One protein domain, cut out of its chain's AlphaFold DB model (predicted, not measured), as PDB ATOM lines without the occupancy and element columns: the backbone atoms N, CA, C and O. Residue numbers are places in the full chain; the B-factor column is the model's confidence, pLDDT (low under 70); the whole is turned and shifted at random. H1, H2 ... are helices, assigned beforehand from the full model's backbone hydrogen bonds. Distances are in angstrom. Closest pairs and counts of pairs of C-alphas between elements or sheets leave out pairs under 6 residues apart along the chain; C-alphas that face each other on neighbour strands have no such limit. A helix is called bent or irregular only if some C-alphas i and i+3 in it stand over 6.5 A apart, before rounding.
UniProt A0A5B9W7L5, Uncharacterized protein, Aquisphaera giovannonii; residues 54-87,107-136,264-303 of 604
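This is residues 54 to 87, 107 to 136 and 264 to 303 of the 604 residues of an uncharacterized protein of Aquisphaera giovannonii (UniProt A0A5B9W7L5). Two long helices, H1 and H2, come together as a V where residues 74 to 85 of H1 meet residues 108 to 119 of H2, and the shorter H5 fills the space between their spread parts, touching both. The small H4 makes a corner with the beginning of H5, and the stretch before it leads away to the tiny H3, with residues 268 to 273 sticking out free. The printed part has 104 residues with five named helices, H1 to H5 in chain order, and no named strand; its class is all helix. The whole is loose, with a radius of gyration of the C-alphas of 16.5 A and spans of 53 by 40 by 31 A.

H1, residues 54 to 87, touches H2, residues 107 to 133, opposite ways at a steep tilt of 45 degrees; their closest C-alphas are those of Val 77 and Asp 112, 5.6 A apart. H1 touches H5, residues 286 to 300, with residues 56 to 67 alone, opposite ways at a shallow tilt of 17 degrees, the closest C-alphas being those of Val 60 and Ile 295 at 5.8 A. H5 is the hub, touching three other helices. Its residues 286 to 290 touch residues 122 to 130 of H2, the same way at a steep tilt of 54 degrees, and the closest C-alphas, of Ser 126 and Ala 287, are 5.0 A apart. Helix packing is mostly crossed, only just, with 1 of 3 pairs at a shallow tilt. H4, residues 278 to 283, only just touches H5, with 3 pairs of C-alphas within 8 A, and only at the corner, about perpendicular at 90 degrees; the closest C-alphas are those of Arg 283 and Arg 289, 5.5 A apart. H4 and H1 are near each other, with 6 pairs of C-alphas within 10 A. H3, residues 266 to 269, touches no helix. Every O i to N i+4 pair is within hydrogen-bond range in H2, H4 and H5, and 29 of 30 are in H1; H3 is too short for such a pair.

H1 is 47.7 A long from C-alpha 54 at (178.453, 137.009, 161.995) to C-alpha 87 at (146.655, 121.886, 129.820). It has a kink of 28 degrees near residue 81 and is neither bent nor irregular, but only just: C-alphas 79 and 82 are 6.2 A apart. H2 is 38.0 A long and H5 20.8 A, ending with C-alpha 300 at (174.970, 124.236, 169.420). H3 has four residues and H4 six.

The two C-alphas farthest apart are those of Ser 87 and Thr 303, at 53.7 A. Residues 88 to 106 are not printed, and C-alphas 87 and 107 are 13.0 A apart across that cut. Residues 137 to 263 are not printed either, with 36.7 A between C-alphas 136 and 264. Of the links that are printed whole, H4 to H5 is tight and H3 to H4 short. The mean pLDDT of the printed part is 81.6, and the model's confidence is under 70 in residues 267 to 281.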
ATOM      1  N   THR A  54     178.903 136.552 163.318       82.31
ATOM      2  CA  THR A  54     178.453 137.009 161.995       82.31
ATOM      3  C   THR A  54     178.521 135.889 160.962       82.31
ATOM      4  O   THR A  54     177.563 135.696 160.219       82.31
ATOM      5  N   ARG A  55     179.610 135.107 160.939       81.00
ATOM      6  CA  ARG A  55     179.712 133.927 160.063       81.00
ATOM      7  C   ARG A  55     178.569 132.956 160.297       81.00
ATOM      8  O   ARG A  55     177.913 132.556 159.345       81.00
ATOM      9  N   ARG A  56     178.315 132.628 161.565       81.69
ATOM     10  CA  ARG A  56     177.214 131.753 161.960       81.69
ATOM     11  C   ARG A  56     175.876 132.304 161.481       81.69
ATOM     12  O   ARG A  56     175.128 131.562 160.862       81.69
ATOM     13  N   ALA A  57     175.591 133.583 161.722       80.88
ATOM     14  CA  ALA A  57     174.342 134.209 161.290       80.88
ATOM     15  C   ALA A  57     174.158 134.139 159.764       80.88
ATOM     16  O   ALA A  57     173.082 133.783 159.294       80.88
ATOM     17  N   VAL A  58     175.219 134.400 158.992       80.88
ATOM     18  CA  VAL A  58     175.200 134.278 157.525       80.88
ATOM     19  C   VAL A  58     174.984 132.827 157.088       80.88
ATOM     20  O   VAL A  58     174.159 132.576 156.214       80.88
ATOM     21  N   THR A  59     175.681 131.863 157.697       82.12
ATOM     22  CA  THR A  59     175.520 130.435 157.386       82.12
ATOM     23  C   THR A  59     174.115 129.944 157.716       82.12
ATOM     24  O   THR A  59     173.485 129.314 156.872       82.12
ATOM     25  N   VAL A  60     173.597 130.260 158.904       80.44
ATOM     26  CA  VAL A  60     172.237 129.892 159.319       80.44
ATOM     27  C   VAL A  60     171.207 130.534 158.393       80.44
ATOM     28  O   VAL A  60     170.359 129.818 157.872       80.44
ATOM     29  N   GLY A  61     171.323 131.832 158.095       75.94
ATOM     30  CA  GLY A  61     170.406 132.515 157.178       75.94
ATOM     31  C   GLY A  61     170.436 131.942 155.757       75.94
ATOM     32  O   GLY A  61     169.393 131.813 155.118       75.94
ATOM     33  N   PHE A  62     171.608 131.528 155.265       82.00
ATOM     34  CA  PHE A  62     171.727 130.818 153.990       82.00
ATOM     35  C   PHE A  62     171.022 129.453 154.021       82.00
ATOM     36  O   PHE A  62     170.272 129.135 153.100       82.00
ATOM     37  N   LEU A  63     171.225 128.664 155.078       82.56
ATOM     38  CA  LEU A  63     170.599 127.349 155.249       82.56
ATOM     39  C   LEU A  63     169.069 127.454 155.387       82.56
ATOM     40  O   LEU A  63     168.337 126.699 154.751       82.56
ATOM     41  N   GLU A  64     168.566 128.432 156.139       82.81
ATOM     42  CA  GLU A  64     167.129 128.730 156.226       82.81
ATOM     43  C   GLU A  64     166.562 129.177 154.870       82.81
ATOM     44  O   GLU A  64     165.489 128.730 154.457       82.81
ATOM     45  N   GLY A  65     167.317 129.991 154.124       76.69
ATOM     46  CA  GLY A  65     166.993 130.355 152.747       76.69
ATOM     47  C   GLY A  65     166.908 129.142 151.815       76.69
ATOM     48  O   GLY A  65     165.988 129.065 151.001       76.69
ATOM     49  N   LEU A  66     167.809 128.163 151.960       83.06
ATOM     50  CA  LEU A  66     167.766 126.907 151.205       83.06
ATOM     51  C   LEU A  66     166.519 126.075 151.527       83.06
ATOM     52  O   LEU A  66     165.908 125.547 150.601       83.06
ATOM     53  N   LEU A  67     166.103 125.995 152.797       84.12
ATOM     54  CA  LEU A  67     164.848 125.330 153.176       84.12
ATOM     55  C   LEU A  67     163.640 125.998 152.507       84.12
ATOM     56  O   LEU A  67     162.780 125.312 151.951       84.12
ATOM     57  N   GLY A  68     163.592 127.334 152.518       82.44
ATOM     58  CA  GLY A  68     162.544 128.101 151.842       82.44
ATOM     59  C   GLY A  68     162.547 127.897 150.324       82.44
ATOM     60  O   GLY A  68     161.496 127.675 149.723       82.44
ATOM     61  N   ALA A  69     163.723 127.909 149.694       82.44
ATOM     62  CA  ALA A  69     163.858 127.693 148.256       82.44
ATOM     63  C   ALA A  69     163.444 126.272 147.851       82.44
ATOM     64  O   ALA A  69     162.693 126.105 146.891       82.44
ATOM     65  N   TYR A  70     163.875 125.263 148.615       87.50
ATOM     66  CA  TYR A  70     163.455 123.874 148.439       87.50
ATOM     67  C   TYR A  70     161.930 123.756 148.531       87.50
ATOM     68  O   TYR A  70     161.299 123.148 147.672       87.50
ATOM     69  N   ALA A  71     161.316 124.405 149.522       86.31
ATOM     70  CA  ALA A  71     159.872 124.388 149.714       86.31
ATOM     71  C   ALA A  71     159.075 124.940 148.541       86.31
ATOM     72  O   ALA A  71     158.126 124.310 148.058       86.31
ATOM     73  N   ILE A  72     159.480 126.120 148.080       86.88
ATOM     74  CA  ILE A  72     158.857 126.802 146.951       86.88
ATOM     75  C   ILE A  72     159.030 125.958 145.688       86.88
ATOM     76  O   ILE A  72     158.061 125.750 144.960       86.88
ATOM     77  N   LEU A  73     160.237 125.434 145.453       88.50
ATOM     78  CA  LEU A  73     160.550 124.638 144.270       88.50
ATOM     79  C   LEU A  73     159.764 123.323 144.238       88.50
ATOM     80  O   LEU A  73     159.118 123.026 143.237       88.50
ATOM     81  N   SER A  74     159.757 122.569 145.337       88.25
ATOM     82  CA  SER A  74     159.009 121.315 145.449       88.25
ATOM     83  C   SER A  74     157.508 121.537 145.261       88.25
ATOM     84  O   SER A  74     156.860 120.796 144.525       88.25
ATOM     85  N   SER A  75     156.954 122.604 145.846       88.38
ATOM     86  CA  SER A  75     155.542 122.963 145.658       88.38
ATOM     87  C   SER A  75     155.235 123.353 144.209       88.38
ATOM     88  O   SER A  75     154.224 122.920 143.656       88.38
ATOM     89  N   ALA A  76     156.113 124.139 143.574       89.19
ATOM     90  CA  ALA A  76     155.961 124.551 142.181       89.19
ATOM     91  C   ALA A  76     155.965 123.351 141.227       89.19
ATOM     92  O   ALA A  76     155.100 123.283 140.360       89.19
ATOM     93  N   VAL A  77     156.864 122.382 141.437       90.81
ATOM     94  CA  VAL A  77     156.964 121.162 140.620       90.81
ATOM     95  C   VAL A  77     155.757 120.242 140.817       90.81
ATOM     96  O   VAL A  77     155.166 119.761 139.850       90.81
ATOM     97  N   LEU A  78     155.341 120.013 142.067       88.69
ATOM     98  CA  LEU A  78     154.210 119.128 142.370       88.69
ATOM     99  C   LEU A  78     152.875 119.674 141.839       88.69
ATOM    100  O   LEU A  78     152.013 118.893 141.433       88.69
ATOM    101  N   LEU A  79     152.700 120.999 141.815       90.81
ATOM    102  CA  LEU A  79     151.507 121.651 141.261       90.81
ATOM    103  C   LEU A  79     151.612 121.883 139.746       90.81
ATOM    104  O   LEU A  79     150.606 121.797 139.037       90.81
ATOM    105  N   GLY A  80     152.813 122.167 139.241       90.25
ATOM    106  CA  GLY A  80     153.094 122.472 137.841       90.25
ATOM    107  C   GLY A  80     152.838 121.282 136.923       90.25
ATOM    108  O   GLY A  80     152.113 121.423 135.933       90.25
ATOM    109  N   LEU A  81     153.325 120.096 137.293       89.00
ATOM    110  CA  LEU A  81     153.215 118.871 136.500       89.00
ATOM    111  C   LEU A  81     151.768 118.515 136.112       89.00
ATOM    112  O   LEU A  81     151.498 118.379 134.911       89.00
ATOM    113  N   PRO A  82     150.803 118.390 137.052       89.06
ATOM    114  CA  PRO A  82     149.425 118.064 136.699       89.06
ATOM    115  C   PRO A  82     148.758 119.193 135.906       89.06
ATOM    116  O   PRO A  82     148.036 118.922 134.946       89.06
ATOM    117  N   VAL A  83     149.016 120.461 136.242       90.62
ATOM    118  CA  VAL A  83     148.405 121.611 135.559       90.62
ATOM    119  C   VAL A  83     148.887 121.723 134.113       90.62
ATOM    120  O   VAL A  83     148.068 121.863 133.197       90.62
ATOM    121  N   LEU A  84     150.198 121.634 133.882       88.56
ATOM    122  CA  LEU A  84     150.813 121.692 132.555       88.56
ATOM    123  C   LEU A  84     150.460 120.451 131.728       88.56
ATOM    124  O   LEU A  84     150.101 120.590 130.555       88.56
ATOM    125  N   GLY A  85     150.472 119.265 132.344       85.69
ATOM    126  CA  GLY A  85     150.056 118.011 131.713       85.69
ATOM    127  C   GLY A  85     148.601 118.053 131.239       85.69
ATOM    128  O   GLY A  85     148.329 117.839 130.056       85.69
ATOM    129  N   LEU A  86     147.662 118.435 132.113       86.12
ATOM    130  CA  LEU A  86     146.243 118.579 131.758       86.12
ATOM    131  C   LEU A  86     146.015 119.676 130.709       86.12
ATOM    132  O   LEU A  86     145.182 119.522 129.816       86.12
ATOM    133  N   SER A  87     146.763 120.779 130.781       83.75
ATOM    134  CA  SER A  87     146.655 121.886 129.820       83.75
ATOM    135  C   SER A  87     147.129 121.516 128.413       83.75
ATOM    136  O   SER A  87     146.618 122.069 127.435       83.75
ATOM    137  N   ARG A 107     157.956 123.398 126.767       88.94
ATOM    138  CA  ARG A 107     159.232 123.799 127.391       88.94
ATOM    139  C   ARG A 107     159.113 123.940 128.906       88.94
ATOM    140  O   ARG A 107     160.026 123.525 129.604       88.94
ATOM    141  N   LEU A 108     158.005 124.492 129.404       89.56
ATOM    142  CA  LEU A 108     157.739 124.568 130.839       89.56
ATOM    143  C   LEU A 108     157.547 123.182 131.444       89.56
ATOM    144  O   LEU A 108     158.141 122.914 132.474       89.56
ATOM    145  N   LEU A 109     156.802 122.285 130.791       88.88
ATOM    146  CA  LEU A 109     156.665 120.905 131.264       88.88
ATOM    147  C   LEU A 109     158.024 120.187 131.311       88.88
ATOM    148  O   LEU A 109     158.306 119.468 132.261       88.88
ATOM    149  N   LEU A 110     158.880 120.399 130.305       90.31
ATOM    150  CA  LEU A 110     160.231 119.835 130.283       90.31
ATOM    151  C   LEU A 110     161.120 120.409 131.394       90.31
ATOM    152  O   LEU A 110     161.868 119.658 132.019       90.31
ATOM    153  N   LEU A 111     161.039 121.719 131.645       90.31
ATOM    154  CA  LEU A 111     161.713 122.358 132.774       90.31
ATOM    155  C   LEU A 111     161.235 121.745 134.096       90.31
ATOM    156  O   LEU A 111     162.063 121.344 134.904       90.31
ATOM    157  N   ASP A 112     159.924 121.606 134.275       91.50
ATOM    158  CA  ASP A 112     159.313 121.075 135.495       91.50
ATOM    159  C   ASP A 112     159.714 119.613 135.753       91.50
ATOM    160  O   ASP A 112     160.111 119.249 136.856       91.50
ATOM    161  N   LEU A 113     159.734 118.788 134.700       92.12
ATOM    162  CA  LEU A 113     160.242 117.417 134.761       92.12
ATOM    163  C   LEU A 113     161.739 117.376 135.105       92.12
ATOM    164  O   LEU A 113     162.173 116.529 135.882       92.12
ATOM    165  N   SER A 114     162.534 118.298 134.554       91.44
ATOM    166  CA  SER A 114     163.973 118.382 134.846       91.44
ATOM    167  C   SER A 114     164.226 118.779 136.304       91.44
ATOM    168  O   SER A 114     165.124 118.234 136.950       91.44
ATOM    169  N   LEU A 115     163.407 119.687 136.844       90.69
ATOM    170  CA  LEU A 115     163.437 120.087 138.249       90.69
ATOM    171  C   LEU A 115     163.001 118.934 139.157       90.69
ATOM    172  O   LEU A 115     163.676 118.685 140.152       90.69
ATOM    173  N   LEU A 116     161.969 118.166 138.786       93.06
ATOM    174  CA  LEU A 116     161.575 116.958 139.520       93.06
ATOM    175  C   LEU A 116     162.721 115.942 139.596       93.06
ATOM    176  O   LEU A 116     163.038 115.454 140.678       93.06
ATOM    177  N   VAL A 117     163.366 115.633 138.467       92.62
ATOM    178  CA  VAL A 117     164.506 114.699 138.437       92.62
ATOM    179  C   VAL A 117     165.659 115.215 139.302       92.62
ATOM    180  O   VAL A 117     166.271 114.437 140.031       92.62
ATOM    181  N   SER A 118     165.923 116.523 139.275       89.31
ATOM    182  CA  SER A 118     166.952 117.152 140.112       89.31
ATOM    183  C   SER A 118     166.621 117.058 141.603       89.31
ATOM    184  O   SER A 118     167.500 116.732 142.395       89.31
ATOM    185  N   LEU A 119     165.359 117.281 141.986       90.06
ATOM    186  CA  LEU A 119     164.887 117.130 143.365       90.06
ATOM    187  C   LEU A 119     165.004 115.680 143.841       90.06
ATOM    188  O   LEU A 119     165.529 115.442 144.923       90.06
ATOM    189  N   ILE A 120     164.602 114.702 143.023       92.88
ATOM    190  CA  ILE A 120     164.767 113.276 143.348       92.88
ATOM    191  C   ILE A 120     166.253 112.937 143.519       92.88
ATOM    192  O   ILE A 120     166.626 112.267 144.480       92.88
ATOM    193  N   GLY A 121     167.114 113.418 142.617       91.19
ATOM    194  CA  GLY A 121     168.561 113.236 142.724       91.19
ATOM    195  C   GLY A 121     169.134 113.840 144.008       91.19
ATOM    196  O   GLY A 121     169.930 113.188 144.682       91.19
ATOM    197  N   LEU A 122     168.690 115.047 144.379       89.62
ATOM    198  CA  LEU A 122     169.059 115.706 145.631       89.62
ATOM    199  C   LEU A 122     168.618 114.887 146.847       89.62
ATOM    200  O   LEU A 122     169.415 114.713 147.764       89.62
ATOM    201  N   GLU A 123     167.396 114.351 146.855       94.50
ATOM    202  CA  GLU A 123     166.901 113.510 147.952       94.50
ATOM    203  C   GLU A 123     167.695 112.219 148.101       94.50
ATOM    204  O   GLU A 123     168.125 111.880 149.201       94.50
ATOM    205  N   VAL A 124     167.947 111.513 146.998       93.81
ATOM    206  CA  VAL A 124     168.717 110.263 147.018       93.81
ATOM    207  C   VAL A 124     170.151 110.520 147.476       93.81
ATOM    208  O   VAL A 124     170.660 109.796 148.331       93.81
ATOM    209  N   ALA A 125     170.796 111.568 146.957       90.31
ATOM    210  CA  ALA A 125     172.140 111.951 147.377       90.31
ATOM    211  C   ALA A 125     172.175 112.356 148.858       90.31
ATOM    212  O   ALA A 125     173.080 111.948 149.583       90.31
ATOM    213  N   SER A 126     171.170 113.100 149.322       92.31
ATOM    214  CA  SER A 126     171.056 113.523 150.718       92.31
ATOM    215  C   SER A 126     170.808 112.344 151.655       92.31
ATOM    216  O   SER A 126     171.432 112.257 152.707       92.31
ATOM    217  N   ALA A 127     169.964 111.388 151.259       93.50
ATOM    218  CA  ALA A 127     169.731 110.155 152.003       93.50
ATOM    219  C   ALA A 127     171.003 109.309 152.098       93.50
ATOM    220  O   ALA A 127     171.354 108.841 153.180       93.50
ATOM    221  N   ALA A 128     171.722 109.150 150.982       91.12
ATOM    222  CA  ALA A 128     173.000 108.453 150.959       91.12
ATOM    223  C   ALA A 128     174.040 109.157 151.846       91.12
ATOM    224  O   ALA A 128     174.783 108.493 152.568       91.12
ATOM    225  N   TRP A 129     174.065 110.494 151.838       91.88
ATOM    226  CA  TRP A 129     174.968 111.278 152.672       91.88
ATOM    227  C   TRP A 129     174.618 111.197 154.162       91.88
ATOM    228  O   TRP A 129     175.522 110.976 154.957       91.88
ATOM    229  N   LEU A 130     173.340 111.275 154.551       88.94
ATOM    230  CA  LEU A 130     172.891 111.047 155.935       88.94
ATOM    231  C   LEU A 130     173.249 109.641 156.415       88.94
ATOM    232  O   LEU A 130     173.810 109.473 157.495       88.94
ATOM    233  N   ALA A 131     172.966 108.628 155.592       90.50
ATOM    234  CA  ALA A 131     173.317 107.249 155.904       90.50
ATOM    235  C   ALA A 131     174.833 107.088 156.077       90.50
ATOM    236  O   ALA A 131     175.275 106.371 156.970       90.50
ATOM    237  N   TRP A 132     175.635 107.780 155.262       89.31
ATOM    238  CA  TRP A 132     177.086 107.810 155.400       89.31
ATOM    239  C   TRP A 132     177.534 108.566 156.657       89.31
ATOM    240  O   TRP A 132     178.394 108.056 157.374       89.31
ATOM    241  N   LEU A 133     176.963 109.736 156.949       86.19
ATOM    242  CA  LEU A 133     177.313 110.582 158.091       86.19
ATOM    243  C   LEU A 133     177.033 109.869 159.415       86.19
ATOM    244  O   LEU A 133     177.885 109.887 160.297       86.19
ATOM    245  N   HIS A 134     175.896 109.181 159.515       88.44
ATOM    246  CA  HIS A 134     175.472 108.460 160.716       88.44
ATOM    247  C   HIS A 134     175.826 106.975 160.713       88.44
ATOM    248  O   HIS A 134     175.403 106.233 161.605       88.44
ATOM    249  N   ARG A 135     176.617 106.511 159.739       88.69
ATOM    250  CA  ARG A 135     176.942 105.088 159.620       88.69
ATOM    251  C   ARG A 135     177.585 104.544 160.891       88.69
ATOM    252  O   ARG A 135     178.367 105.214 161.573       88.69
ATOM    253  N   THR A 136     177.328 103.272 161.154       85.94
ATOM    254  CA  THR A 136     178.216 102.467 161.986       85.94
ATOM    255  C   THR A 136     179.490 102.209 161.178       85.94
ATOM    256  O   THR A 136     179.406 101.580 160.118       85.94
ATOM    257  N   ARG A 264     149.062 121.095 172.935       86.25
ATOM    258  CA  ARG A 264     148.068 120.875 171.864       86.25
ATOM    259  C   ARG A 264     147.252 122.120 171.518       86.25
ATOM    260  O   ARG A 264     146.838 122.284 170.374       86.25
ATOM    261  N   ASP A 265     146.998 122.980 172.497       82.81
ATOM    262  CA  ASP A 265     146.235 124.214 172.311       82.81
ATOM    263  C   ASP A 265     147.053 125.314 171.621       82.81
ATOM    264  O   ASP A 265     146.489 126.120 170.881       82.81
ATOM    265  N   GLU A 266     148.382 125.296 171.742       73.25
ATOM    266  CA  GLU A 266     149.268 126.195 170.995       73.25
ATOM    267  C   GLU A 266     149.243 125.891 169.498       73.25
ATOM    268  O   GLU A 266     149.200 126.818 168.694       73.25
ATOM    269  N   ALA A 267     149.126 124.618 169.107       59.91
ATOM    270  CA  ALA A 267     148.924 124.241 167.705       59.91
ATOM    271  C   ALA A 267     147.630 124.832 167.104       59.91
ATOM    272  O   ALA A 267     147.522 124.991 165.889       59.91
ATOM    273  N   SER A 268     146.650 125.188 167.943       52.56
ATOM    274  CA  SER A 268     145.404 125.842 167.524       52.56
ATOM    275  C   SER A 268     145.457 127.377 167.566       52.56
ATOM    276  O   SER A 268     144.610 128.025 166.948       52.56
ATOM    277  N   ALA A 269     146.453 127.956 168.248       49.25
ATOM    278  CA  ALA A 269     146.609 129.395 168.487       49.25
ATOM    279  C   ALA A 269     147.775 130.034 167.705       49.25
ATOM    280  O   ALA A 269     147.747 131.234 167.448       49.25
ATOM    281  N   SER A 270     148.748 129.245 167.249       51.34
ATOM    282  CA  SER A 270     149.954 129.695 166.543       51.34
ATOM    283  C   SER A 270     149.678 130.331 165.171       51.34
ATOM    284  O   SER A 270     148.605 130.140 164.592       51.34
ATOM    285  N   ALA A 271     150.615 131.118 164.632       45.06
ATOM    286  CA  ALA A 271     150.470 131.715 163.299       45.06
ATOM    287  C   ALA A 271     150.334 130.618 162.212       45.06
ATOM    288  O   ALA A 271     150.856 129.515 162.391       45.06
ATOM    289  N   PRO A 272     149.691 130.872 161.051       46.19
ATOM    290  CA  PRO A 272     149.554 129.872 159.981       46.19
ATOM    291  C   PRO A 272     150.880 129.216 159.544       46.19
ATOM    292  O   PRO A 272     150.879 128.067 159.114       46.19
ATOM    293  N   SER A 273     152.008 129.922 159.685       44.59
ATOM    294  CA  SER A 273     153.368 129.432 159.417       44.59
ATOM    295  C   SER A 273     153.874 128.391 160.423       44.59
ATOM    296  O   SER A 273     154.643 127.514 160.047       44.59
ATOM    297  N   GLU A 274     153.431 128.460 161.678       41.03
ATOM    298  CA  GLU A 274     153.779 127.527 162.763       41.03
ATOM    299  C   GLU A 274     152.817 126.326 162.819       41.03
ATOM    300  O   GLU A 274     153.202 125.246 163.256       41.03
ATOM    301  N   ARG A 275     151.582 126.492 162.315       46.78
ATOM    302  CA  ARG A 275     150.612 125.398 162.079       46.78
ATOM    303  C   ARG A 275     150.870 124.613 160.805       46.78
ATOM    304  O   ARG A 275     150.216 123.596 160.569       46.78
ATOM    305  N   ALA A 276     151.735 125.117 159.934       50.03
ATOM    306  CA  ALA A 276     152.003 124.449 158.682       50.03
ATOM    307  C   ALA A 276     152.522 123.042 159.005       50.03
ATOM    308  O   ALA A 276     153.491 122.893 159.737       50.03
ATOM    309  N   ALA A 277     151.944 122.000 158.399       52.56
ATOM    310  CA  ALA A 277     152.545 120.660 158.400       52.56
ATOM    311  C   ALA A 277     153.965 120.666 157.793       52.56
ATOM    312  O   ALA A 277     154.679 119.672 157.840       52.56
ATOM    313  N   TRP A 278     154.369 121.804 157.225       57.38
ATOM    314  CA  TRP A 278     155.588 122.028 156.488       57.38
ATOM    315  C   TRP A 278     156.865 121.621 157.234       57.38
ATOM    316  O   TRP A 278     157.614 120.857 156.644       57.38
ATOM    317  N   PRO A 279     157.131 121.968 158.511       63.72
ATOM    318  CA  PRO A 279     158.332 121.489 159.199       63.72
ATOM    319  C   PRO A 279     158.353 119.963 159.372       63.72
ATOM    320  O   PRO A 279     159.411 119.353 159.254       63.72
ATOM    321  N   HIS A 280     157.199 119.326 159.599       65.25
ATOM    322  CA  HIS A 280     157.102 117.864 159.698       65.25
ATOM    323  C   HIS A 280     157.274 117.185 158.331       65.25
ATOM    324  O   HIS A 280     158.016 116.214 158.217       65.25
ATOM    325  N   VAL A 281     156.650 117.729 157.283       66.69
ATOM    326  CA  VAL A 281     156.797 117.270 155.892       66.69
ATOM    327  C   VAL A 281     158.237 117.447 155.413       66.69
ATOM    328  O   VAL A 281     158.799 116.544 154.803       66.69
ATOM    329  N   LEU A 282     158.869 118.573 155.744       78.25
ATOM    330  CA  LEU A 282     160.273 118.820 155.445       78.25
ATOM    331  C   LEU A 282     161.193 117.864 156.199       78.25
ATOM    332  O   LEU A 282     162.151 117.375 155.623       78.25
ATOM    333  N   ARG A 283     160.915 117.541 157.464       75.81
ATOM    334  CA  ARG A 283     161.726 116.561 158.208       75.81
ATOM    335  C   ARG A 283     161.639 115.144 157.640       75.81
ATOM    336  O   ARG A 283     162.538 114.349 157.897       75.81
ATOM    337  N   ALA A 284     160.618 114.826 156.846       82.69
ATOM    338  CA  ALA A 284     160.572 113.572 156.099       82.69
ATOM    339  C   ALA A 284     161.505 113.569 154.871       82.69
ATOM    340  O   ALA A 284     161.845 112.494 154.385       82.69
ATOM    341  N   SER A 285     161.937 114.739 154.381       90.12
ATOM    342  CA  SER A 285     162.918 114.878 153.297       90.12
ATOM    343  C   SER A 285     164.349 114.723 153.840       90.12
ATOM    344  O   SER A 285     164.781 115.522 154.681       90.12
ATOM    345  N   PRO A 286     165.124 113.734 153.358       92.19
ATOM    346  CA  PRO A 286     166.565 113.663 153.582       92.19
ATOM    347  C   PRO A 286     167.321 114.970 153.310       92.19
ATOM    348  O   PRO A 286     168.198 115.341 154.092       92.19
ATOM    349  N   ALA A 287     166.989 115.688 152.233       88.06
ATOM    350  CA  ALA A 287     167.650 116.952 151.902       88.06
ATOM    351  C   ALA A 287     167.427 118.017 152.982       88.06
ATOM    352  O   ALA A 287     168.368 118.665 153.441       88.06
ATOM    353  N   CYS A 288     166.190 118.169 153.447       89.00
ATOM    354  CA  CYS A 288     165.877 119.118 154.505       89.00
ATOM    355  C   CYS A 288     166.414 118.678 155.866       89.00
ATOM    356  O   CYS A 288     166.872 119.530 156.623       89.00
ATOM    357  N   ARG A 289     166.445 117.373 156.162       88.12
ATOM    358  CA  ARG A 289     167.118 116.840 157.357       88.12
ATOM    359  C   ARG A 289     168.589 117.233 157.424       88.12
ATOM    360  O   ARG A 289     169.018 117.704 158.470       88.12
ATOM    361  N   LEU A 290     169.333 117.125 156.319       87.38
ATOM    362  CA  LEU A 290     170.726 117.586 156.278       87.38
ATOM    363  C   LEU A 290     170.862 119.069 156.593       87.38
ATOM    364  O   LEU A 290     171.783 119.474 157.299       87.38
ATOM    365  N   ILE A 291     169.951 119.885 156.066       85.31
ATOM    366  CA  ILE A 291     169.970 121.321 156.323       85.31
ATOM    367  C   ILE A 291     169.652 121.604 157.797       85.31
ATOM    368  O   ILE A 291     170.334 122.422 158.408       85.31
ATOM    369  N   PHE A 292     168.676 120.906 158.390       84.56
ATOM    370  CA  PHE A 292     168.369 121.030 159.817       84.56
ATOM    371  C   PHE A 292     169.554 120.622 160.701       84.56
ATOM    372  O   PHE A 292     169.944 121.407 161.558       84.56
ATOM    373  N   GLU A 293     170.182 119.471 160.448       85.31
ATOM    374  CA  GLU A 293     171.361 119.022 161.205       85.31
ATOM    375  C   GLU A 293     172.540 120.000 161.066       85.31
ATOM    376  O   GLU A 293     173.249 120.269 162.036       85.31
ATOM    377  N   ALA A 294     172.726 120.599 159.884       85.31
ATOM    378  CA  ALA A 294     173.734 121.633 159.676       85.31
ATOM    379  C   ALA A 294     173.420 122.924 160.454       85.31
ATOM    380  O   ALA A 294     174.329 123.522 161.030       85.31
ATOM    381  N   ILE A 295     172.153 123.355 160.497       82.50
ATOM    382  CA  ILE A 295     171.717 124.510 161.299       82.50
ATOM    383  C   ILE A 295     171.936 124.230 162.788       82.50
ATOM    384  O   ILE A 295     172.520 125.069 163.476       82.50
ATOM    385  N   ASP A 296     171.510 123.064 163.273       82.50
ATOM    386  CA  ASP A 296     171.660 122.674 164.675       82.50
ATOM    387  C   ASP A 296     173.137 122.642 165.071       82.50
ATOM    388  O   ASP A 296     173.509 123.268 166.062       82.50
ATOM    389  N   HIS A 297     174.012 122.060 164.245       82.75
ATOM    390  CA  HIS A 297     175.457 122.088 164.485       82.75
ATOM    391  C   HIS A 297     176.004 123.520 164.589       82.75
ATOM    392  O   HIS A 297     176.860 123.804 165.422       82.75
ATOM    393  N   GLN A 298     175.531 124.451 163.757       81.25
ATOM    394  CA  GLN A 298     175.957 125.850 163.860       81.25
ATOM    395  C   GLN A 298     175.452 126.519 165.144       81.25
ATOM    396  O   GLN A 298     176.136 127.395 165.677       81.25
ATOM    397  N   ARG A 299     174.267 126.140 165.633       82.19
ATOM    398  CA  ARG A 299     173.611 126.752 166.798       82.19
ATOM    399  C   ARG A 299     174.029 126.147 168.139       82.19
ATOM    400  O   ARG A 299     174.050 126.886 169.115       82.19
ATOM    401  N   VAL A 300     174.410 124.871 168.204       81.38
ATOM    402  CA  VAL A 300     174.970 124.236 169.420       81.38
ATOM    403  C   VAL A 300     176.220 124.981 169.895       81.38
ATOM    404  O   VAL A 300     176.380 125.251 171.083       81.38
ATOM    405  N   ASP A 301     177.061 125.420 168.956       75.00
ATOM    406  CA  ASP A 301     178.262 126.206 169.253       75.00
ATOM    407  C   ASP A 301     177.948 127.640 169.739       75.00
ATOM    408  O   ASP A 301     178.864 128.423 170.028       75.00
ATOM    409  N   ALA A 302     176.682 128.070 169.720       80.31
ATOM    410  CA  ALA A 302     176.275 129.394 170.170       80.31
ATOM    411  C   ALA A 302     175.995 129.399 171.662       80.31
ATOM    412  O   ALA A 302     175.144 128.661 172.141       80.31
ATOM    413  N   THR A 303     176.674 130.282 172.389       81.25
ATOM    414  CA  THR A 303     176.321 130.526 173.780       81.25
ATOM    415  C   THR A 303     174.893 131.074 173.858       81.25
ATOM    416  O   THR A 303     174.523 131.929 173.041       81.25
TER     417      THR A 303